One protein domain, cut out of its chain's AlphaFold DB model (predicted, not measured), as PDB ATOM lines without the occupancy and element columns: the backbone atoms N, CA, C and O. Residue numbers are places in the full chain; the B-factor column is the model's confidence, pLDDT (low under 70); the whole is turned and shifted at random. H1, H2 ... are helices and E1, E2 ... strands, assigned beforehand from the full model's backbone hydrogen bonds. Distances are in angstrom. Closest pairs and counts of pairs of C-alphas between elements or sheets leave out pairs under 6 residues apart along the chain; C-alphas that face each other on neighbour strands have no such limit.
ATOM      1  N   TYR A   2     -11.932 -34.234  30.597       95.12
ATOM      2  CA  TYR A   2     -12.571 -34.097  29.277       95.12
ATOM      3  C   TYR A   2     -14.043 -33.643  29.344       95.12
ATOM      4  O   TYR A   2     -14.357 -32.556  28.865       95.12
ATOM      5  N   ASP A   3     -14.906 -34.401  30.030       96.38
ATOM      6  CA  ASP A   3     -16.339 -34.073  30.145       96.38
ATOM      7  C   ASP A   3     -16.573 -32.711  30.804       96.38
ATOM      8  O   ASP A   3     -17.419 -31.936  30.374       96.38
ATOM      9  N   THR A   4     -15.763 -32.379  31.813       97.44
ATOM     10  CA  THR A   4     -15.805 -31.082  32.495       97.44
ATOM     11  C   THR A   4     -15.504 -29.924  31.543       97.44
ATOM     12  O   THR A   4     -16.164 -28.893  31.608       97.44
ATOM     13  N   VAL A   5     -14.518 -30.072  30.652       96.19
ATOM     14  CA  VAL A   5     -14.192 -29.038  29.657       96.19
ATOM     15  C   VAL A   5     -15.332 -28.886  28.655       96.19
ATOM     16  O   VAL A   5     -15.718 -27.757  28.364       96.19
ATOM     17  N   LEU A   6     -15.898 -29.994  28.165       96.69
ATOM     18  CA  LEU A   6     -17.036 -29.940  27.246       96.69
ATOM     19  C   LEU A   6     -18.239 -29.232  27.873       96.69
ATOM     20  O   LEU A   6     -18.800 -28.329  27.259       96.69
ATOM     21  N   GLU A   7     -18.591 -29.594  29.105       97.12
ATOM     22  CA  GLU A   7     -19.695 -28.975  29.842       97.12
ATOM     23  C   GLU A   7     -19.455 -27.474  30.058       97.12
ATOM     24  O   GLU A   7     -20.335 -26.656  29.800       97.12
ATOM     25  N   ASN A   8     -18.238 -27.080  30.439       96.69
ATOM     26  CA  ASN A   8     -17.897 -25.670  30.620       96.69
ATOM     27  C   ASN A   8     -18.029 -24.866  29.318       96.69
ATOM     28  O   ASN A   8     -18.548 -23.751  29.338       96.69
ATOM     29  N   VAL A   9     -17.579 -25.411  28.182       96.12
ATOM     30  CA  VAL A   9     -17.722 -24.741  26.878       96.12
ATOM     31  C   VAL A   9     -19.195 -24.678  26.467       96.12
ATOM     32  O   VAL A   9     -19.645 -23.627  26.017       96.12
ATOM     33  N   ALA A  10     -19.971 -25.742  26.694       95.88
ATOM     34  CA  ALA A  10     -21.408 -25.741  26.427       95.88
ATOM     35  C   ALA A  10     -22.128 -24.652  27.239       95.88
ATOM     36  O   ALA A  10     -22.944 -23.916  26.693       95.88
ATOM     37  N   GLN A  11     -21.759 -24.458  28.509       96.75
ATOM     38  CA  GLN A  11     -22.301 -23.370  29.329       96.75
ATOM     39  C   GLN A  11     -21.936 -21.977  28.801       96.75
ATOM     40  O   GLN A  11     -22.726 -21.045  28.942       96.75
ATOM     41  N   VAL A  12     -20.755 -21.806  28.200       94.81
ATOM     42  CA  VAL A  12     -20.363 -20.541  27.552       94.81
ATOM     43  C   VAL A  12     -21.225 -20.272  26.313       94.81
ATOM     44  O   VAL A  12     -21.695 -19.145  26.131       94.81
ATOM     45  N   GLU A  13     -21.498 -21.296  25.499       93.25
ATOM     46  CA  GLU A  13     -22.413 -21.201  24.352       93.25
ATOM     47  C   GLU A  13     -23.858 -20.901  24.793       93.25
ATOM     48  O   GLU A  13     -24.507 -20.018  24.222       93.25
ATOM     49  N   ASP A  14     -24.338 -21.573  25.846       94.38
ATOM     50  CA  ASP A  14     -25.683 -21.399  26.421       94.38
ATOM     51  C   ASP A  14     -25.883 -19.989  27.002       94.38
ATOM     52  O   ASP A  14     -26.979 -19.431  26.940       94.38
ATOM     53  N   ARG A  15     -24.811 -19.363  27.509       96.31
ATOM     54  CA  ARG A  15     -24.800 -17.957  27.959       96.31
ATOM     55  C   ARG A  15     -24.724 -16.944  26.814       96.31
ATOM     56  O   ARG A  15     -24.714 -15.741  27.070       96.31
ATOM     57  N   GLY A  16     -24.699 -17.404  25.563       95.31
ATOM     58  CA  GLY A  16     -24.855 -16.563  24.382       95.31
ATOM     59  C   GLY A  16     -23.565 -16.213  23.645       95.31
ATOM     60  O   GLY A  16     -23.629 -15.390  22.734       95.31
ATOM     61  N   TYR A  17     -22.416 -16.819  23.967       94.25
ATOM     62  CA  TYR A  17     -21.204 -16.623  23.164       94.25
ATOM     63  C   TYR A  17     -21.411 -17.147  21.733       94.25
ATOM     64  O   TYR A  17     -21.886 -18.266  21.537       94.25
ATOM     65  N   LYS A  18     -21.077 -16.324  20.730       90.62
ATOM     66  CA  LYS A  18     -21.211 -16.640  19.290       90.62
ATOM     67  C   LYS A  18     -19.899 -16.516  18.511       90.62
ATOM     68  O   LYS A  18     -19.917 -16.627  17.289       90.62
ATOM     69  N   GLY A  19     -18.796 -16.235  19.202       90.81
ATOM     70  CA  GLY A  19     -17.482 -16.148  18.574       90.81
ATOM     71  C   GLY A  19     -16.941 -17.521  18.177       90.81
ATOM     72  O   GLY A  19     -17.542 -18.557  18.469       90.81
ATOM     73  N   ASP A  20     -15.790 -17.518  17.511       91.75
ATOM     74  CA  ASP A  20     -15.115 -18.750  17.123       91.75
ATOM     75  C   ASP A  20     -14.575 -19.503  18.349       91.75
ATOM     76  O   ASP A  20     -13.813 -18.952  19.145       91.75
ATOM     77  N   VAL A  21     -14.953 -20.776  18.489       94.06
ATOM     78  CA  VAL A  21     -14.451 -21.671  19.540       94.06
ATOM     79  C   VAL A  21     -13.552 -22.719  18.896       94.06
ATOM     80  O   VAL A  21     -14.015 -23.638  18.217       94.06
ATOM     81  N   VAL A  22     -12.249 -22.610  19.138       95.62
ATOM     82  CA  VAL A  22     -11.264 -23.544  18.586       95.62
ATOM     83  C   VAL A  22     -10.982 -24.657  19.593       95.62
ATOM     84  O   VAL A  22     -10.484 -24.394  20.690       95.62
ATOM     85  N   ALA A  23     -11.219 -25.915  19.218       96.69
ATOM     86  CA  ALA A  23     -10.688 -27.042  19.979       96.69
ATOM     87  C   ALA A  23      -9.184 -27.162  19.705       96.69
ATOM     88  O   ALA A  23      -8.764 -27.618  18.639       96.69
ATOM     89  N   ARG A  24      -8.370 -26.714  20.664       95.06
ATOM     90  CA  ARG A  24      -6.907 -26.709  20.573       95.06
ATOM     91  C   ARG A  24      -6.318 -27.911  21.305       95.06
ATOM     92  O   ARG A  24      -6.474 -28.044  22.514       95.06
ATOM     93  N   MET A  25      -5.613 -28.759  20.568       94.50
ATOM     94  CA  MET A  25      -5.014 -29.991  21.074       94.50
ATOM     95  C   MET A  25      -3.485 -29.919  21.125       94.50
ATOM     96  O   MET A  25      -2.853 -29.316  20.259       94.50
ATOM     97  N   ALA A  26      -2.890 -30.631  22.080       92.88
ATOM     98  CA  ALA A  26      -1.513 -31.104  21.975       92.88
ATOM     99  C   ALA A  26      -1.548 -32.562  21.490       92.88
ATOM    100  O   ALA A  26      -2.199 -33.407  22.106       92.88
ATOM    101  N   PHE A  27      -0.908 -32.849  20.360       93.50
ATOM    102  CA  PHE A  27      -0.917 -34.163  19.727       93.50
ATOM    103  C   PHE A  27       0.309 -34.970  20.158       93.50
ATOM    104  O   PHE A  27       1.421 -34.720  19.692       93.50
ATOM    105  N   SER A  28       0.089 -35.936  21.051       90.56
ATOM    106  CA  SER A  28       1.141 -36.785  21.618       90.56
ATOM    107  C   SER A  28       1.329 -38.101  20.858       90.56
ATOM    108  O   SER A  28       0.541 -38.466  19.981       90.56
ATOM    109  N   ARG A  29       2.348 -38.875  21.254       87.69
ATOM    110  CA  ARG A  29       2.641 -40.210  20.700       87.69
ATOM    111  C   ARG A  29       1.515 -41.241  20.821       87.69
ATOM    112  O   ARG A  29       1.553 -42.258  20.133       87.69
ATOM    113  N   TYR A  30       0.542 -40.992  21.696       88.88
ATOM    114  CA  TYR A  30      -0.604 -41.872  21.942       88.88
ATOM    115  C   TYR A  30      -1.853 -41.483  21.132       88.88
ATOM    116  O   TYR A  30      -2.874 -42.170  21.205       88.88
ATOM    117  N   GLY A  31      -1.798 -40.366  20.403       90.38
ATOM    118  CA  GLY A  31      -2.913 -39.860  19.608       90.38
ATOM    119  C   GLY A  31      -3.058 -40.548  18.250       90.38
ATOM    120  O   GLY A  31      -2.108 -41.108  17.703       90.38
ATOM    121  N   ASP A  32      -4.258 -40.437  17.683       96.69
ATOM    122  CA  ASP A  32      -4.538 -40.705  16.268       96.69
ATOM    123  C   ASP A  32      -5.144 -39.425  15.702       96.69
ATOM    124  O   ASP A  32      -6.272 -39.061  16.041       96.69
ATOM    125  N   ILE A  33      -4.380 -38.716  14.866       98.25
ATOM    126  CA  ILE A  33      -4.764 -37.367  14.449       98.25
ATOM    127  C   ILE A  33      -6.079 -37.363  13.668       98.25
ATOM    128  O   ILE A  33      -6.886 -36.448  13.822       98.25
ATOM    129  N   TYR A  34      -6.340 -38.408  12.880       98.56
ATOM    130  CA  TYR A  34      -7.587 -38.521  12.139       98.56
ATOM    131  C   TYR A  34      -8.760 -38.734  13.096       98.56
ATOM    132  O   TYR A  34      -9.748 -37.999  13.031       98.56
ATOM    133  N   ARG A  35      -8.655 -39.714  14.002       98.25
ATOM    134  CA  ARG A  35      -9.692 -40.008  15.003       98.25
ATOM    135  C   ARG A  35      -9.984 -38.781  15.858       98.25
ATOM    136  O   ARG A  35     -11.142 -38.421  16.030       98.25
ATOM    137  N   ASP A  36      -8.945 -38.146  16.383       98.06
ATOM    138  CA  ASP A  36      -9.091 -37.097  17.386       98.06
ATOM    139  C   ASP A  36      -9.676 -35.813  16.771       98.06
ATOM    140  O   ASP A  36     -10.597 -35.220  17.336       98.06
ATOM    141  N   VAL A  37      -9.231 -35.428  15.568       98.44
ATOM    142  CA  VAL A  37      -9.789 -34.273  14.843       98.44
ATOM    143  C   VAL A  37     -11.230 -34.536  14.406       98.44
ATOM    144  O   VAL A  37     -12.094 -33.679  14.590       98.44
ATOM    145  N   THR A  38     -11.522 -35.717  13.850       98.19
ATOM    146  CA  THR A  38     -12.889 -36.045  13.402       98.19
ATOM    147  C   THR A  38     -13.871 -36.170  14.558       98.19
ATOM    148  O   THR A  38     -15.016 -35.743  14.419       98.19
ATOM    149  N   HIS A  39     -13.425 -36.676  15.711       97.81
ATOM    150  CA  HIS A  39     -14.209 -36.693  16.943       97.81
ATOM    151  C   HIS A  39     -14.624 -35.277  17.355       97.81
ATOM    152  O   HIS A  39     -15.815 -35.012  17.504       97.81
ATOM    153  N   LEU A  40     -13.669 -34.346  17.456       98.00
ATOM    154  CA  LEU A  40     -13.942 -32.962  17.864       98.00
ATOM    155  C   LEU A  40     -14.818 -32.202  16.860       98.00
ATOM    156  O   LEU A  40     -15.756 -31.523  17.273       98.00
ATOM    157  N   LEU A  41     -14.573 -32.359  15.554       97.44
ATOM    158  CA  LEU A  41     -15.438 -31.801  14.501       97.44
ATOM    159  C   LEU A  41     -16.852 -32.411  14.520       97.44
ATOM    160  O   LEU A  41     -17.810 -31.796  14.047       97.44
ATOM    161  N   GLY A  42     -16.982 -33.641  15.024       96.69
ATOM    162  CA  GLY A  42     -18.235 -34.385  15.112       96.69
ATOM    163  C   GLY A  42     -19.107 -34.018  16.313       96.69
ATOM    164  O   GLY A  42     -20.320 -34.260  16.259       96.69
ATOM    165  N   LEU A  43     -18.529 -33.419  17.362       96.62
ATOM    166  CA  LEU A  43     -19.251 -33.028  18.572       96.62
ATOM    167  C   LEU A  43     -20.403 -32.068  18.252       96.62
ATOM    168  O   LEU A  43     -20.287 -31.139  17.449       96.62
ATOM    169  N   LYS A  44     -21.553 -32.326  18.881       92.31
ATOM    170  CA  LYS A  44     -22.767 -31.510  18.717       92.31
ATOM    171  C   LYS A  44     -22.962 -30.509  19.845       92.31
ATOM    172  O   LYS A  44     -23.583 -29.478  19.613       92.31
ATOM    173  N   ARG A  45     -22.454 -30.827  21.038       91.56
ATOM    174  CA  ARG A  45     -22.507 -29.972  22.220       91.56
ATOM    175  C   ARG A  45     -21.299 -30.270  23.120       91.56
ATOM    176  O   ARG A  45     -21.208 -31.399  23.605       91.56
ATOM    177  N   PRO A  46     -20.390 -29.308  23.329       92.94
ATOM    178  CA  PRO A  46     -20.287 -28.032  22.614       92.94
ATOM    179  C   PRO A  46     -19.987 -28.248  21.124       92.94
ATOM    180  O   PRO A  46     -19.526 -29.324  20.727       92.94
ATOM    181  N   ARG A  47     -20.251 -27.242  20.287       91.75
ATOM    182  CA  ARG A  47     -19.837 -27.282  18.880       91.75
ATOM    183  C   ARG A  47     -18.488 -26.589  18.734       91.75
ATOM    184  O   ARG A  47     -18.318 -25.457  19.160       91.75
ATOM    185  N   PHE A  48     -17.555 -27.225  18.036       95.88
ATOM    186  CA  PHE A  48     -16.295 -26.592  17.654       95.88
ATOM    187  C   PHE A  48     -16.316 -26.254  16.162       95.88
ATOM    188  O   PHE A  48     -16.239 -27.168  15.336       95.88
ATOM    189  N   PRO A  49     -16.457 -24.968  15.775       94.44
ATOM    190  CA  PRO A  49     -16.317 -24.567  14.381       94.44
ATOM    191  C   PRO A  49     -14.940 -24.909  13.817       94.44
ATOM    192  O   PRO A  49     -14.864 -25.267  12.645       94.44
ATOM    193  N   HIS A  50     -13.898 -24.851  14.655       97.31
ATOM    194  CA  HIS A  50     -12.519 -25.097  14.261       97.31
ATOM    195  C   HIS A  50     -11.785 -26.046  15.217       97.31
ATOM    196  O   HIS A  50     -11.996 -26.040  16.430       97.31
ATOM    197  N   VAL A  51     -10.876 -26.843  14.659       98.12
ATOM    198  CA  VAL A  51      -9.975 -27.748  15.375       98.12
ATOM    199  C   VAL A  51      -8.541 -27.466  14.945       98.12
ATOM    200  O   VAL A  51      -8.237 -27.321  13.758       98.12
ATOM    201  N   HIS A  52      -7.655 -27.405  15.929       97.50
ATOM    202  CA  HIS A  52      -6.234 -27.140  15.773       97.50
ATOM    203  C   HIS A  52      -5.437 -28.093  16.665       97.50
ATOM    204  O   HIS A  52      -5.865 -28.412  17.775       97.50
ATOM    205  N   TRP A  53      -4.244 -28.488  16.230       96.38
ATOM    206  CA  TRP A  53      -3.314 -29.260  17.045       96.38
ATOM    207  C   TRP A  53      -1.891 -28.727  16.907       96.38
ATOM    208  O   TRP A  53      -1.540 -28.128  15.895       96.38
ATOM    209  N   GLN A  54      -1.074 -28.986  17.923       92.75
ATOM    210  CA  GLN A  54       0.377 -28.808  17.886       92.75
ATOM    211  C   GLN A  54       1.031 -30.150  18.159       92.75
ATOM    212  O   GLN A  54       0.560 -30.896  19.022       92.75
ATOM    213  N   LEU A  55       2.094 -30.471  17.432       91.88
ATOM    214  CA  LEU A  55       2.856 -31.683  17.697       91.88
ATOM    215  C   LEU A  55       3.564 -31.574  19.055       91.88
ATOM    216  O   LEU A  55       4.263 -30.595  19.326       91.88
ATOM    217  N   ASP A  56       3.430 -32.602  19.894       87.00
ATOM    218  CA  ASP A  56       4.115 -32.724  21.192       87.00
ATOM    219  C   ASP A  56       5.588 -33.141  21.019       87.00
ATOM    220  O   ASP A  56       6.079 -34.149  21.532       87.00
ATOM    221  N   VAL A  57       6.290 -32.378  20.187       80.50
ATOM    222  CA  VAL A  57       7.716 -32.545  19.897       80.50
ATOM    223  C   VAL A  57       8.547 -31.480  20.605       80.50
ATOM    224  O   VAL A  57       9.725 -31.694  20.880       80.50
ATOM    225  N   PHE A  58       7.942 -30.336  20.941       72.00
ATOM    226  CA  PHE A  58       8.583 -29.264  21.699       72.00
ATOM    227  C   PHE A  58       8.813 -29.697  23.138       72.00
ATOM    228  O   PHE A  58       7.888 -30.142  23.802       72.00
ATOM    229  N   TRP A  59      10.060 -29.566  23.600       70.25
ATOM    230  CA  TRP A  59      10.484 -29.991  24.940       70.25
ATOM    231  C   TRP A  59      10.389 -31.501  25.203       70.25
ATOM    232  O   TRP A  59      10.566 -31.942  26.335       70.25
ATOM    233  N   SER A  60      10.194 -32.292  24.147       67.25
ATOM    234  CA  SER A  60      10.333 -33.744  24.177       67.25
ATOM    235  C   SER A  60      11.776 -34.138  23.868       67.25
ATOM    236  O   SER A  60      12.381 -33.650  22.908       67.25
ATOM    237  N   GLU A  61      12.322 -35.073  24.644       68.50
ATOM    238  CA  GLU A  61      13.565 -35.769  24.307       68.50
ATOM    239  C   GLU A  61      13.303 -36.720  23.131       68.50
ATOM    240  O   GLU A  61      13.084 -37.913  23.304       68.50
ATOM    241  N   LEU A  62      13.258 -36.184  21.910       68.06
ATOM    242  CA  LEU A  62      12.914 -36.959  20.712       68.06
ATOM    243  C   LEU A  62      13.826 -38.176  20.501       68.06
ATOM    244  O   LEU A  62      13.364 -39.207  20.021       68.06
ATOM    245  N   ASP A  63      15.090 -38.092  20.918       64.38
ATOM    246  CA  ASP A  63      16.031 -39.213  20.847       64.38
ATOM    247  C   ASP A  63      15.712 -40.346  21.845       64.38
ATOM    248  O   ASP A  63      16.163 -41.473  21.646       64.38
ATOM    249  N   SER A  64      14.909 -40.092  22.888       67.56
ATOM    250  CA  SER A  64      14.438 -41.122  23.828       67.56
ATOM    251  C   SER A  64      13.110 -41.766  23.405       67.56
ATOM    252  O   SER A  64      12.627 -42.706  24.047       67.56
ATOM    253  N   TRP A  65      12.509 -41.313  22.300       76.00
ATOM    254  CA  TRP A  65      11.294 -41.909  21.754       76.00
ATOM    255  C   TRP A  65      11.628 -43.154  20.933       76.00
ATOM    256  O   TRP A  65      12.138 -43.067  19.819       76.00
ATOM    257  N   ALA A  66      11.257 -44.321  21.462       74.88
ATOM    258  CA  ALA A  66      11.546 -45.615  20.842       74.88
ATOM    259  C   ALA A  66      10.998 -45.782  19.405       74.88
ATOM    260  O   ALA A  66      11.585 -46.524  18.625       74.88
ATOM    261  N   ASP A  67       9.898 -45.102  19.050       87.06
ATOM    262  CA  ASP A  67       9.257 -45.173  17.723       87.06
ATOM    263  C   ASP A  67       8.804 -43.788  17.221       87.06
ATOM    264  O   ASP A  67       7.638 -43.560  16.887       87.06
ATOM    265  N   LEU A  68       9.714 -42.807  17.217       88.25
ATOM    266  CA  LEU A  68       9.396 -41.477  16.685       88.25
ATOM    267  C   LEU A  68       9.050 -41.523  15.190       88.25
ATOM    268  O   LEU A  68       8.105 -40.871  14.753       88.25
ATOM    269  N   GLU A  69       9.793 -42.309  14.410       91.38
ATOM    270  CA  GLU A  69       9.570 -42.428  12.968       91.38
ATOM    271  C   GLU A  69       8.204 -43.051  12.653       91.38
ATOM    272  O   GLU A  69       7.453 -42.487  11.859       91.38
ATOM    273  N   GLY A  70       7.829 -44.151  13.316       93.62
ATOM    274  CA  GLY A  70       6.509 -44.751  13.134       93.62
ATOM    275  C   GLY A  70       5.380 -43.828  13.588       93.62
ATOM    276  O   GLY A  70       4.319 -43.805  12.967       93.62
ATOM    277  N   TRP A  71       5.590 -43.005  14.621       92.62
ATOM    278  CA  TRP A  71       4.616 -41.973  14.992       92.62
ATOM    279  C   TRP A  71       4.447 -40.900  13.908       92.62
ATOM    280  O   TRP A  71       3.311 -40.555  13.584       92.62
ATOM    281  N   LEU A  72       5.539 -40.413  13.308       94.44
ATOM    282  CA  LEU A  72       5.473 -39.446  12.207       94.44
ATOM    283  C   LEU A  72       4.784 -40.035  10.970       94.44
ATOM    284  O   LEU A  72       3.979 -39.345  10.354       94.44
ATOM    285  N   GLN A  73       5.029 -41.308  10.651       96.25
ATOM    286  CA  GLN A  73       4.349 -42.003   9.551       96.25
ATOM    287  C   GLN A  73       2.841 -42.120   9.800       96.25
ATOM    288  O   GLN A  73       2.042 -41.743   8.945       96.25
ATOM    289  N   ARG A  74       2.427 -42.541  11.005       96.69
ATOM    290  CA  ARG A  74       1.002 -42.576  11.388       96.69
ATOM    291  C   ARG A  74       0.359 -41.189  11.345       96.69
ATOM    292  O   ARG A  74      -0.802 -41.052  10.960       96.69
ATOM    293  N   TYR A  75       1.105 -40.154  11.731       97.44
ATOM    294  CA  TYR A  75       0.657 -38.772  11.598       97.44
ATOM    295  C   TYR A  75       0.449 -38.393  10.124       97.44
ATOM    296  O   TYR A  75      -0.618 -37.892   9.782       97.44
ATOM    297  N   GLU A  76       1.408 -38.682   9.242       98.31
ATOM    298  CA  GLU A  76       1.320 -38.419   7.796       98.31
ATOM    299  C   GLU A  76       0.125 -39.141   7.147       98.31
ATOM    300  O   GLU A  76      -0.653 -38.517   6.420       98.31
ATOM    301  N   GLU A  77      -0.097 -40.416   7.477       98.38
ATOM    302  CA  GLU A  77      -1.273 -41.182   7.041       98.38
ATOM    303  C   GLU A  77      -2.584 -40.543   7.520       98.38
ATOM    304  O   GLU A  77      -3.550 -40.407   6.760       98.38
ATOM    305  N   GLY A  78      -2.623 -40.110   8.782       98.62
ATOM    306  CA  GLY A  78      -3.758 -39.389   9.344       98.62
ATOM    307  C   GLY A  78      -4.025 -38.068   8.621       98.62
ATOM    308  O   GLY A  78      -5.180 -37.765   8.321       98.62
ATOM    309  N   ILE A  79      -2.978 -37.320   8.261       98.75
ATOM    310  CA  ILE A  79      -3.080 -36.085   7.470       98.75
ATOM    311  C   ILE A  79      -3.643 -36.361   6.077       98.75
ATOM    312  O   ILE A  79      -4.551 -35.645   5.657       98.75
ATOM    313  N   THR A  80      -3.196 -37.412   5.382       98.88
ATOM    314  CA  THR A  80      -3.768 -37.808   4.079       98.88
ATOM    315  C   THR A  80      -5.266 -38.099   4.199       98.88
ATOM    316  O   THR A  80      -6.068 -37.623   3.393       98.88
ATOM    317  N   ARG A  81      -5.684 -38.829   5.241       98.81
ATOM    318  CA  ARG A  81      -7.106 -39.123   5.487       98.81
ATOM    319  C   ARG A  81      -7.909 -37.866   5.826       98.81
ATOM    320  O   ARG A  81      -9.036 -37.722   5.352       98.81
ATOM    321  N   LEU A  82      -7.339 -36.950   6.612       98.81
ATOM    322  CA  LEU A  82      -7.956 -35.658   6.917       98.81
ATOM    323  C   LEU A  82      -8.107 -34.799   5.657       98.81
ATOM    324  O   LEU A  82      -9.170 -34.221   5.447       98.81
ATOM    325  N   ALA A  83      -7.092 -34.748   4.792       98.75
ATOM    326  CA  ALA A  83      -7.155 -34.023   3.525       98.75
ATOM    327  C   ALA A  83      -8.249 -34.589   2.606       98.75
ATOM    328  O   ALA A  83      -8.993 -33.821   2.000       98.75
ATOM    329  N   ALA A  84      -8.422 -35.914   2.566       98.62
ATOM    330  CA  ALA A  84      -9.486 -36.549   1.791       98.62
ATOM    331  C   ALA A  84     -10.890 -36.110   2.252       98.62
ATOM    332  O   ALA A  84     -11.681 -35.630   1.438       98.62
ATOM    333  N   ILE A  85     -11.200 -36.197   3.555       98.50
ATOM    334  CA  ILE A  85     -12.512 -35.752   4.071       98.50
ATOM    335  C   ILE A  85     -12.695 -34.232   3.969       98.50
ATOM    336  O   ILE A  85     -13.820 -33.750   3.830       98.50
ATOM    337  N   TRP A  86     -11.599 -33.471   4.020       98.56
ATOM    338  CA  TRP A  86     -11.621 -32.029   3.822       98.56
ATOM    339  C   TRP A  86     -11.961 -31.691   2.365       98.56
ATOM    340  O   TRP A  86     -12.852 -30.878   2.129       98.56
ATOM    341  N   GLY A  87     -11.387 -32.397   1.387       98.38
ATOM    342  CA  GLY A  87     -11.782 -32.303  -0.022       98.38
ATOM    343  C   GLY A  87     -13.265 -32.622  -0.258       98.38
ATOM    344  O   GLY A  87     -13.944 -31.893  -0.980       98.38
ATOM    345  N   GLU A  88     -13.814 -33.644   0.411       98.19
ATOM    346  CA  GLU A  88     -15.262 -33.923   0.369       98.19
ATOM    347  C   GLU A  88     -16.109 -32.789   0.956       98.19
ATOM    348  O   GLU A  88     -17.222 -32.539   0.493       98.19
ATOM    349  N   SER A  89     -15.601 -32.076   1.961       98.06
ATOM    350  CA  SER A  89     -16.302 -30.921   2.526       98.06
ATOM    351  C   SER A  89     -16.353 -29.727   1.573       98.06
ATOM    352  O   SER A  89     -17.376 -29.045   1.525       98.06
ATOM    353  N   LEU A  90     -15.328 -29.540   0.731       98.00
ATOM    354  CA  LEU A  90     -15.342 -28.505  -0.310       98.00
ATOM    355  C   LEU A  90     -16.507 -28.711  -1.280       98.00
ATOM    356  O   LEU A  90     -17.209 -27.758  -1.601       98.00
ATOM    357  N   ARG A  91     -16.787 -29.964  -1.672       96.75
ATOM    358  CA  ARG A  91     -17.932 -30.304  -2.542       96.75
ATOM    359  C   ARG A  91     -19.292 -29.976  -1.926       96.75
ATOM    360  O   ARG A  91     -20.282 -29.896  -2.639       96.75
ATOM    361  N   ARG A  92     -19.356 -29.801  -0.603       95.62
ATOM    362  CA  ARG A  92     -20.561 -29.382   0.132       95.62
ATOM    363  C   ARG A  92     -20.651 -27.859   0.284       95.62
ATOM    364  O   ARG A  92     -21.509 -27.383   1.020       95.62
ATOM    365  N   GLY A  93     -19.739 -27.116  -0.346       94.88
ATOM    366  CA  GLY A  93     -19.673 -25.656  -0.330       94.88
ATOM    367  C   GLY A  93     -19.103 -25.049   0.951       94.88
ATOM    368  O   GLY A  93     -19.053 -23.829   1.075       94.88
ATOM    369  N   LYS A  94     -18.664 -25.867   1.919       93.94
ATOM    370  CA  LYS A  94     -18.091 -25.368   3.173       93.94
ATOM    371  C   LYS A  94     -16.927 -26.241   3.655       93.94
ATOM    372  O   LYS A  94     -17.174 -27.389   4.039       93.94
ATOM    373  N   PRO A  95     -15.691 -25.708   3.710       97.06
ATOM    374  CA  PRO A  95     -14.558 -26.446   4.248       97.06
ATOM    375  C   PRO A  95     -14.796 -26.815   5.717       97.06
ATOM    376  O   PRO A  95     -15.340 -26.030   6.499       97.06
ATOM    377  N   LEU A  96     -14.362 -28.013   6.113       98.00
ATOM    378  CA  LEU A  96     -14.227 -28.351   7.529       98.00
ATOM    379  C   LEU A  96     -13.223 -27.394   8.183       98.00
ATOM    380  O   LEU A  96     -12.203 -27.049   7.580       98.00
ATOM    381  N   GLY A  97     -13.494 -27.022   9.435       97.56
ATOM    382  CA  GLY A  97     -12.684 -26.100  10.230       97.56
ATOM    383  C   GLY A  97     -11.347 -26.674  10.695       97.56
ATOM    384  O   GLY A  97     -11.046 -26.663  11.882       97.56
ATOM    385  N   ILE A  98     -10.546 -27.224   9.791       98.50
ATOM    386  CA  ILE A  98      -9.211 -27.739  10.094       98.50
ATOM    387  C   ILE A  98      -8.228 -26.575   9.973       98.50
ATOM    388  O   ILE A  98      -7.826 -26.202   8.871       98.50
ATOM    389  N   VAL A  99      -7.854 -25.987  11.112       97.62
ATOM    390  CA  VAL A  99      -7.074 -24.737  11.160       97.62
ATOM    391  C   VAL A  99      -5.761 -24.816  10.377       97.62
ATOM    392  O   VAL A  99      -5.492 -23.885   9.620       97.62
ATOM    393  N   PRO A 100      -4.960 -25.896  10.456       97.44
ATOM    394  CA  PRO A 100      -3.733 -25.986   9.663       97.44
ATOM    395  C   PRO A 100      -3.947 -26.011   8.145       97.44
ATOM    396  O   PRO A 100      -3.032 -25.695   7.387       97.44
ATOM    397  N   PHE A 101      -5.139 -26.395   7.678       98.50
ATOM    398  CA  PHE A 101      -5.411 -26.562   6.252       98.50
ATOM    399  C   PHE A 101      -5.867 -25.262   5.606       98.50
ATOM    400  O   PHE A 101      -5.376 -24.923   4.534       98.50
ATOM    401  N   ILE A 102      -6.761 -24.515   6.256       97.69
ATOM    402  CA  ILE A 102      -7.463 -23.387   5.629       97.69
ATOM    403  C   ILE A 102      -6.495 -22.306   5.101       97.69
ATOM    404  O   ILE A 102      -6.523 -22.030   3.899       97.69
ATOM    405  N   PRO A 103      -5.573 -21.738   5.905       96.06
ATOM    406  CA  PRO A 103      -4.731 -20.638   5.435       96.06
ATOM    407  C   PRO A 103      -3.589 -21.124   4.533       96.06
ATOM    408  O   PRO A 103      -3.072 -20.358   3.718       96.06
ATOM    409  N   VAL A 104      -3.172 -22.387   4.681       97.75
ATOM    410  CA  VAL A 104      -2.203 -23.028   3.778       97.75
ATOM    411  C   VAL A 104      -2.828 -23.211   2.404       97.75
ATOM    412  O   VAL A 104      -2.215 -22.854   1.401       97.75
ATOM    413  N   PHE A 105      -4.061 -23.712   2.362       98.38
ATOM    414  CA  PHE A 105      -4.798 -23.906   1.126       98.38
ATOM    415  C   PHE A 105      -5.106 -22.583   0.429       98.38
ATOM    416  O   PHE A 105      -4.918 -22.508  -0.779       98.38
ATOM    417  N   LYS A 106      -5.458 -21.521   1.173       97.62
ATOM    418  CA  LYS A 106      -5.608 -20.171   0.602       97.62
ATOM    419  C   LYS A 106      -4.375 -19.760  -0.204       97.62
ATOM    420  O   LYS A 106      -4.505 -19.422  -1.370       97.62
ATOM    421  N   THR A 107      -3.180 -19.859   0.382       97.75
ATOM    422  CA  THR A 107      -1.924 -19.536  -0.320       97.75
ATOM    423  C   THR A 107      -1.687 -20.419  -1.543       97.75
ATOM    424  O   THR A 107      -1.190 -19.937  -2.554       97.75
ATOM    425  N   LEU A 108      -2.022 -21.710  -1.470       98.38
ATOM    426  CA  LEU A 108      -1.879 -22.617  -2.612       98.38
ATOM    427  C   LEU A 108      -2.849 -22.277  -3.751       98.38
ATOM    428  O   LEU A 108      -2.471 -22.415  -4.909       98.38
ATOM    429  N   LEU A 109      -4.066 -21.851  -3.413       98.19
ATOM    430  CA  LEU A 109      -5.118 -21.487  -4.356       98.19
ATOM    431  C   LEU A 109      -4.856 -20.127  -5.017       98.19
ATOM    432  O   LEU A 109      -5.039 -19.990  -6.217       98.19
ATOM    433  N   THR A 110      -4.427 -19.120  -4.250       97.31
ATOM    434  CA  THR A 110      -4.226 -17.755  -4.768       97.31
ATOM    435  C   THR A 110      -2.815 -17.507  -5.299       97.31
ATOM    436  O   THR A 110      -2.593 -16.546  -6.031       97.31
ATOM    437  N   GLY A 111      -1.841 -18.326  -4.899       97.19
ATOM    438  CA  GLY A 111      -0.420 -18.070  -5.138       97.19
ATOM    439  C   GLY A 111       0.171 -16.955  -4.263       97.19
ATOM    440  O   GLY A 111       1.355 -16.647  -4.388       97.19
ATOM    441  N   GLU A 112      -0.613 -16.355  -3.360       96.94
ATOM    442  CA  GLU A 112      -0.145 -15.290  -2.470       96.94
ATOM    443  C   GLU A 112       0.682 -15.866  -1.315       96.94
ATOM    444  O   GLU A 112       0.161 -16.429  -0.341       96.94
ATOM    445  N   GLU A 113       2.001 -15.719  -1.424       95.69
ATOM    446  CA  GLU A 113       2.939 -16.198  -0.416       95.69
ATOM    447  C   GLU A 113       2.806 -15.468   0.927       95.69
ATOM    448  O   GLU A 113       2.670 -14.246   0.999       95.69
ATOM    449  N   THR A 114       2.970 -16.206   2.027       93.31
ATOM    450  CA  THR A 114       3.089 -15.601   3.357       93.31
ATOM    451  C   THR A 114       4.510 -15.066   3.578       93.31
ATOM    452  O   THR A 114       5.475 -15.820   3.450       93.31
ATOM    453  N   GLY A 192      18.304 -31.042  16.775       88.25
ATOM    454  CA  GLY A 192      19.294 -31.145  15.718       88.25
ATOM    455  C   GLY A 192      18.691 -31.123  14.310       88.25
ATOM    456  O   GLY A 192      17.487 -31.253  14.067       88.25
ATOM    457  N   ARG A 193      19.575 -30.963  13.320       89.31
ATOM    458  CA  ARG A 193      19.161 -30.747  11.929       89.31
ATOM    459  C   ARG A 193      18.451 -31.953  11.309       89.31
ATOM    460  O   ARG A 193      17.579 -31.771  10.460       89.31
ATOM    461  N   LYS A 194      18.806 -33.170  11.728       90.25
ATOM    462  CA  LYS A 194      18.193 -34.415  11.245       90.25
ATOM    463  C   LYS A 194      16.695 -34.439  11.558       90.25
ATOM    464  O   LYS A 194      15.890 -34.537  10.634       90.25
ATOM    465  N   TRP A 195      16.328 -34.290  12.831       88.12
ATOM    466  CA  TRP A 195      14.927 -34.315  13.246       88.12
ATOM    467  C   TRP A 195      14.168 -33.082  12.782       88.12
ATOM    468  O   TRP A 195      13.052 -33.225  12.293       88.12
ATOM    469  N   PHE A 196      14.786 -31.896  12.791       90.88
ATOM    470  CA  PHE A 196      14.172 -30.709  12.189       90.88
ATOM    471  C   PHE A 196      13.752 -30.960  10.730       90.88
ATOM    472  O   PHE A 196      12.615 -30.683  10.347       90.88
ATOM    473  N   ASN A 197      14.645 -31.535   9.915       92.75
ATOM    474  CA  ASN A 197      14.341 -31.863   8.523       92.75
ATOM    475  C   ASN A 197      13.246 -32.936   8.415       92.75
ATOM    476  O   ASN A 197      12.366 -32.806   7.566       92.75
ATOM    477  N   ARG A 198      13.267 -33.967   9.268       93.12
ATOM    478  CA  ARG A 198      12.273 -35.049   9.240       93.12
ATOM    479  C   ARG A 198      10.876 -34.567   9.629       93.12
ATOM    480  O   ARG A 198       9.920 -34.852   8.916       93.12
ATOM    481  N   VAL A 199      10.749 -33.761  10.683       92.31
ATOM    482  CA  VAL A 199       9.472 -33.113  11.013       92.31
ATOM    483  C   VAL A 199       9.094 -32.128   9.896       92.31
ATOM    484  O   VAL A 199       7.922 -31.924   9.622       92.31
ATOM    485  N   CYS A 200      10.043 -31.474   9.214       94.56
ATOM    486  CA  CYS A 200       9.729 -30.599   8.070       94.56
ATOM    487  C   CYS A 200       9.121 -31.377   6.891       94.56
ATOM    488  O   CYS A 200       8.300 -30.831   6.153       94.56
ATOM    489  N   GLN A 201       9.458 -32.660   6.736       96.31
ATOM    490  CA  GLN A 201       8.828 -33.524   5.737       96.31
ATOM    491  C   GLN A 201       7.338 -33.747   6.022       96.31
ATOM    492  O   GLN A 201       6.567 -33.712   5.069       96.31
ATOM    493  N   THR A 202       6.897 -33.824   7.286       96.62
ATOM    494  CA  THR A 202       5.457 -33.948   7.593       96.62
ATOM    495  C   THR A 202       4.677 -32.692   7.186       96.62
ATOM    496  O   THR A 202       3.570 -32.778   6.655       96.62
ATOM    497  N   THR A 203       5.272 -31.502   7.341       96.62
ATOM    498  CA  THR A 203       4.702 -30.247   6.821       96.62
ATOM    499  C   THR A 203       4.616 -30.265   5.295       96.62
ATOM    500  O   THR A 203       3.600 -29.864   4.729       96.62
ATOM    501  N   ARG A 204       5.669 -30.732   4.610       98.12
ATOM    502  CA  ARG A 204       5.673 -30.857   3.143       98.12
ATOM    503  C   ARG A 204       4.626 -31.851   2.655       98.12
ATOM    504  O   ARG A 204       3.983 -31.579   1.647       98.12
ATOM    505  N   HIS A 205       4.431 -32.950   3.380       98.69
ATOM    506  CA  HIS A 205       3.384 -33.932   3.112       98.69
ATOM    507  C   HIS A 205       1.992 -33.296   3.181       98.69
ATOM    508  O   HIS A 205       1.237 -33.369   2.217       98.69
ATOM    509  N   MET A 206       1.690 -32.554   4.254       98.62
ATOM    510  CA  MET A 206       0.432 -31.803   4.371       98.62
ATOM    511  C   MET A 206       0.229 -30.830   3.202       98.62
ATOM    512  O   MET A 206      -0.834 -30.811   2.587       98.62
ATOM    513  N   ILE A 207       1.253 -30.037   2.868       98.69
ATOM    514  CA  ILE A 207       1.198 -29.097   1.740       98.69
ATOM    515  C   ILE A 207       0.942 -29.836   0.423       98.69
ATOM    516  O   ILE A 207       0.153 -29.363  -0.393       98.69
ATOM    517  N   HIS A 208       1.579 -30.987   0.210       98.75
ATOM    518  CA  HIS A 208       1.383 -31.804  -0.983       98.75
ATOM    519  C   HIS A 208      -0.062 -32.304  -1.102       98.75
ATOM    520  O   HIS A 208      -0.674 -32.121  -2.154       98.75
ATOM    521  N   GLU A 209      -0.631 -32.873  -0.036       98.81
ATOM    522  CA  GLU A 209      -2.017 -33.364  -0.050       98.81
ATOM    523  C   GLU A 209      -3.023 -32.233  -0.281       98.81
ATOM    524  O   GLU A 209      -3.958 -32.384  -1.064       98.81
ATOM    525  N   LEU A 210      -2.791 -31.063   0.320       98.75
ATOM    526  CA  LEU A 210      -3.615 -29.878   0.088       98.75
ATOM    527  C   LEU A 210      -3.482 -29.361  -1.347       98.75
ATOM    528  O   LEU A 210      -4.486 -29.060  -1.985       98.75
ATOM    529  N   ARG A 211      -2.270 -29.316  -1.904       98.69
ATOM    530  CA  ARG A 211      -2.024 -28.853  -3.280       98.69
ATOM    531  C   ARG A 211      -2.787 -29.682  -4.316       98.69
ATOM    532  O   ARG A 211      -3.266 -29.130  -5.302       98.69
ATOM    533  N   ARG A 212      -2.974 -30.986  -4.080       98.69
ATOM    534  CA  ARG A 212      -3.771 -31.871  -4.952       98.69
ATOM    535  C   ARG A 212      -5.258 -31.503  -5.008       98.69
ATOM    536  O   ARG A 212      -5.935 -31.904  -5.950       98.69
ATOM    537  N   LEU A 213      -5.760 -30.753  -4.027       98.62
ATOM    538  CA  LEU A 213      -7.154 -30.311  -3.961       98.62
ATOM    539  C   LEU A 213      -7.390 -28.959  -4.654       98.62
ATOM    540  O   LEU A 213      -8.548 -28.596  -4.849       98.62
ATOM    541  N   VAL A 214      -6.340 -28.235  -5.068       98.62
ATOM    542  CA  VAL A 214      -6.476 -26.925  -5.738       98.62
ATOM    543  C   VAL A 214      -7.348 -27.014  -6.999       98.62
ATOM    544  O   VAL A 214      -8.362 -26.318  -7.030       98.62
ATOM    545  N   PRO A 215      -7.116 -27.950  -7.949       98.56
ATOM    546  CA  PRO A 215      -7.959 -28.047  -9.146       98.56
ATOM    547  C   PRO A 215      -9.421 -28.402  -8.853       98.56
ATOM    548  O   PRO A 215     -10.301 -28.167  -9.676       98.56
ATOM    549  N   LEU A 216      -9.700 -29.046  -7.712       98.44
ATOM    550  CA  LEU A 216     -11.072 -29.305  -7.278       98.44
ATOM    551  C   LEU A 216     -11.730 -28.013  -6.787       98.44
ATOM    552  O   LEU A 216     -12.860 -27.741  -7.173       98.44
ATOM    553  N   ALA A 217     -11.039 -27.241  -5.945       98.31
ATOM    554  CA  ALA A 217     -11.569 -25.992  -5.409       98.31
ATOM    555  C   ALA A 217     -11.807 -24.947  -6.502       98.31
ATOM    556  O   ALA A 217     -12.866 -24.332  -6.496       98.31
ATOM    557  N   GLU A 218     -10.882 -24.801  -7.457       98.50
ATOM    558  CA  GLU A 218     -11.035 -23.894  -8.605       98.50
ATOM    559  C   GLU A 218     -12.327 -24.189  -9.377       98.50
ATOM    560  O   GLU A 218     -13.161 -23.301  -9.536       98.50
ATOM    561  N   ARG A 219     -12.567 -25.458  -9.742       98.56
ATOM    562  CA  ARG A 219     -13.817 -25.859 -10.414       98.56
ATOM    563  C   ARG A 219     -15.062 -25.572  -9.576       98.56
ATOM    564  O   ARG A 219     -16.042 -25.058 -10.093       98.56
ATOM    565  N   LEU A 220     -15.038 -25.892  -8.279       98.44
ATOM    566  CA  LEU A 220     -16.188 -25.657  -7.395       98.44
ATOM    567  C   LEU A 220     -16.486 -24.163  -7.202       98.44
ATOM    568  O   LEU A 220     -17.641 -23.798  -6.990       98.44
ATOM    569  N   ILE A 221     -15.459 -23.313  -7.262       98.06
ATOM    570  CA  ILE A 221     -15.596 -21.855  -7.248       98.06
ATOM    571  C   ILE A 221     -16.227 -21.368  -8.556       98.06
ATOM    572  O   ILE A 221     -17.184 -20.600  -8.517       98.06
ATOM    573  N   GLU A 222     -15.741 -21.845  -9.704       98.06
ATOM    574  CA  GLU A 222     -16.303 -21.515 -11.023       98.06
ATOM    575  C   GLU A 222     -17.776 -21.937 -11.148       98.06
ATOM    576  O   GLU A 222     -18.594 -21.206 -11.705       98.06
ATOM    577  N   GLU A 223     -18.135 -23.091 -10.581       98.00
ATOM    578  CA  GLU A 223     -19.506 -23.613 -10.525       98.00
ATOM    579  C   GLU A 223     -20.399 -22.883  -9.498       98.00
ATOM    580  O   GLU A 223     -21.601 -23.143  -9.432       98.00
ATOM    581  N   GLY A 224     -19.839 -21.985  -8.679       97.50
ATOM    582  CA  GLY A 224     -20.563 -21.262  -7.627       97.50
ATOM    583  C   GLY A 224     -20.960 -22.122  -6.420       97.50
ATOM    584  O   GLY A 224     -21.777 -21.696  -5.604       97.50
TER     585      GLY A 224
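AT A GLANCE: This is residues 2 to 114 and 192 to 224 of the 244 residues of the protein "SPASM domain-containing protein" of Candidatus Bathyarchaeota archaeon (UniProt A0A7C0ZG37). Two long helices, H3 and H5, run side by side, and the short H4 crosses where H5 ends and H6 begins. H2 packs on a small sheet of two strands, E1 and E2, and also on H3, while H1 lies out beyond the strands, away from the other helices. The printed part has 146 residues, with six named helices and two named strands in the order H1, E1, H2, E2, H3, H4, H5, H6; the class is mostly helix, and the sheet, E1 beside E2, is parallel. The whole is compact, with a radius of gyration of the C-alphas of 17.0 A and spans of 46 by 44 by 25 A.

IN THESE COORDINATES: H1 is residues 2 to 14, 18.5 A long, from C-alpha 2 at (-12.571, -34.097, 29.277). E1 is residues 22 to 27, H2 residues 33 to 42 and E2 residues 50 to 55, 17.1 A long. H3, residues 68 to 90, is the longest helix by residues and measures 32.7 A, from C-alpha 68 at (9.396, -41.477, 16.685). H4 is residues 102 to 110. H5 is residues 192 to 211, 28.6 A long, and H6 is residues 214 to 222, ending with C-alpha 222 at (-16.303, -21.515, -11.023).

HOW THE PARTS SIT: H3 is the hub, touching H2, H5 and H6. It touches H5 at a shallow tilt of 19 degrees, the same way, closest at the C-alphas of Glu 76 and Thr 202, 6.1 A. With residues 75 to 82 alone it touches H2, closest at the C-alphas of Tyr 34 and Gly 78, 4.8 A, at a tilt of 36 degrees, only just steep. With residues 87 to 90 alone it only just touches H6, with 3 pairs of C-alphas within 8 A, the closest being Leu 90 and Ala 217, 6.8 A. H4 touches H5 residues 207 to 211 at a steep tilt of 65 degrees, closest at the C-alphas of Phe 105 and Leu 210, 6.2 A. H4 also touches H6, about perpendicular at 77 degrees, closest at the C-alphas of Leu 109 and Val 214, 5.8 A. H5 and H6 meet only through their link. E1, H2 and E2 form a strand-helix-strand unit, two parallel neighbour strands with a helix between them in the chain, with a right-handed crossover. N 25 and O 52 are 2.8 A apart, and N 52 and O 23 are 2.9 A apart, both within hydrogen-bond range. H1 is apart from H2 and H3, among others. In H1, H2, H3 and H4 every O i to N i+4 pair is within hydrogen-bond range; in H5 14 of 16 are, and in H6 4 of 5.

THE WHOLE: The two C-alphas farthest apart, Ser 64 and Glu 223, are 51.4 A apart. Residues 115 to 191 are not printed, and C-alphas 114 and 192 are 25.6 A apart across this cut. The links E2 to H3 and H3 to H4 are long. Mean pLDDT of the printed part is 94.2, with residues 60 to 64 under 70.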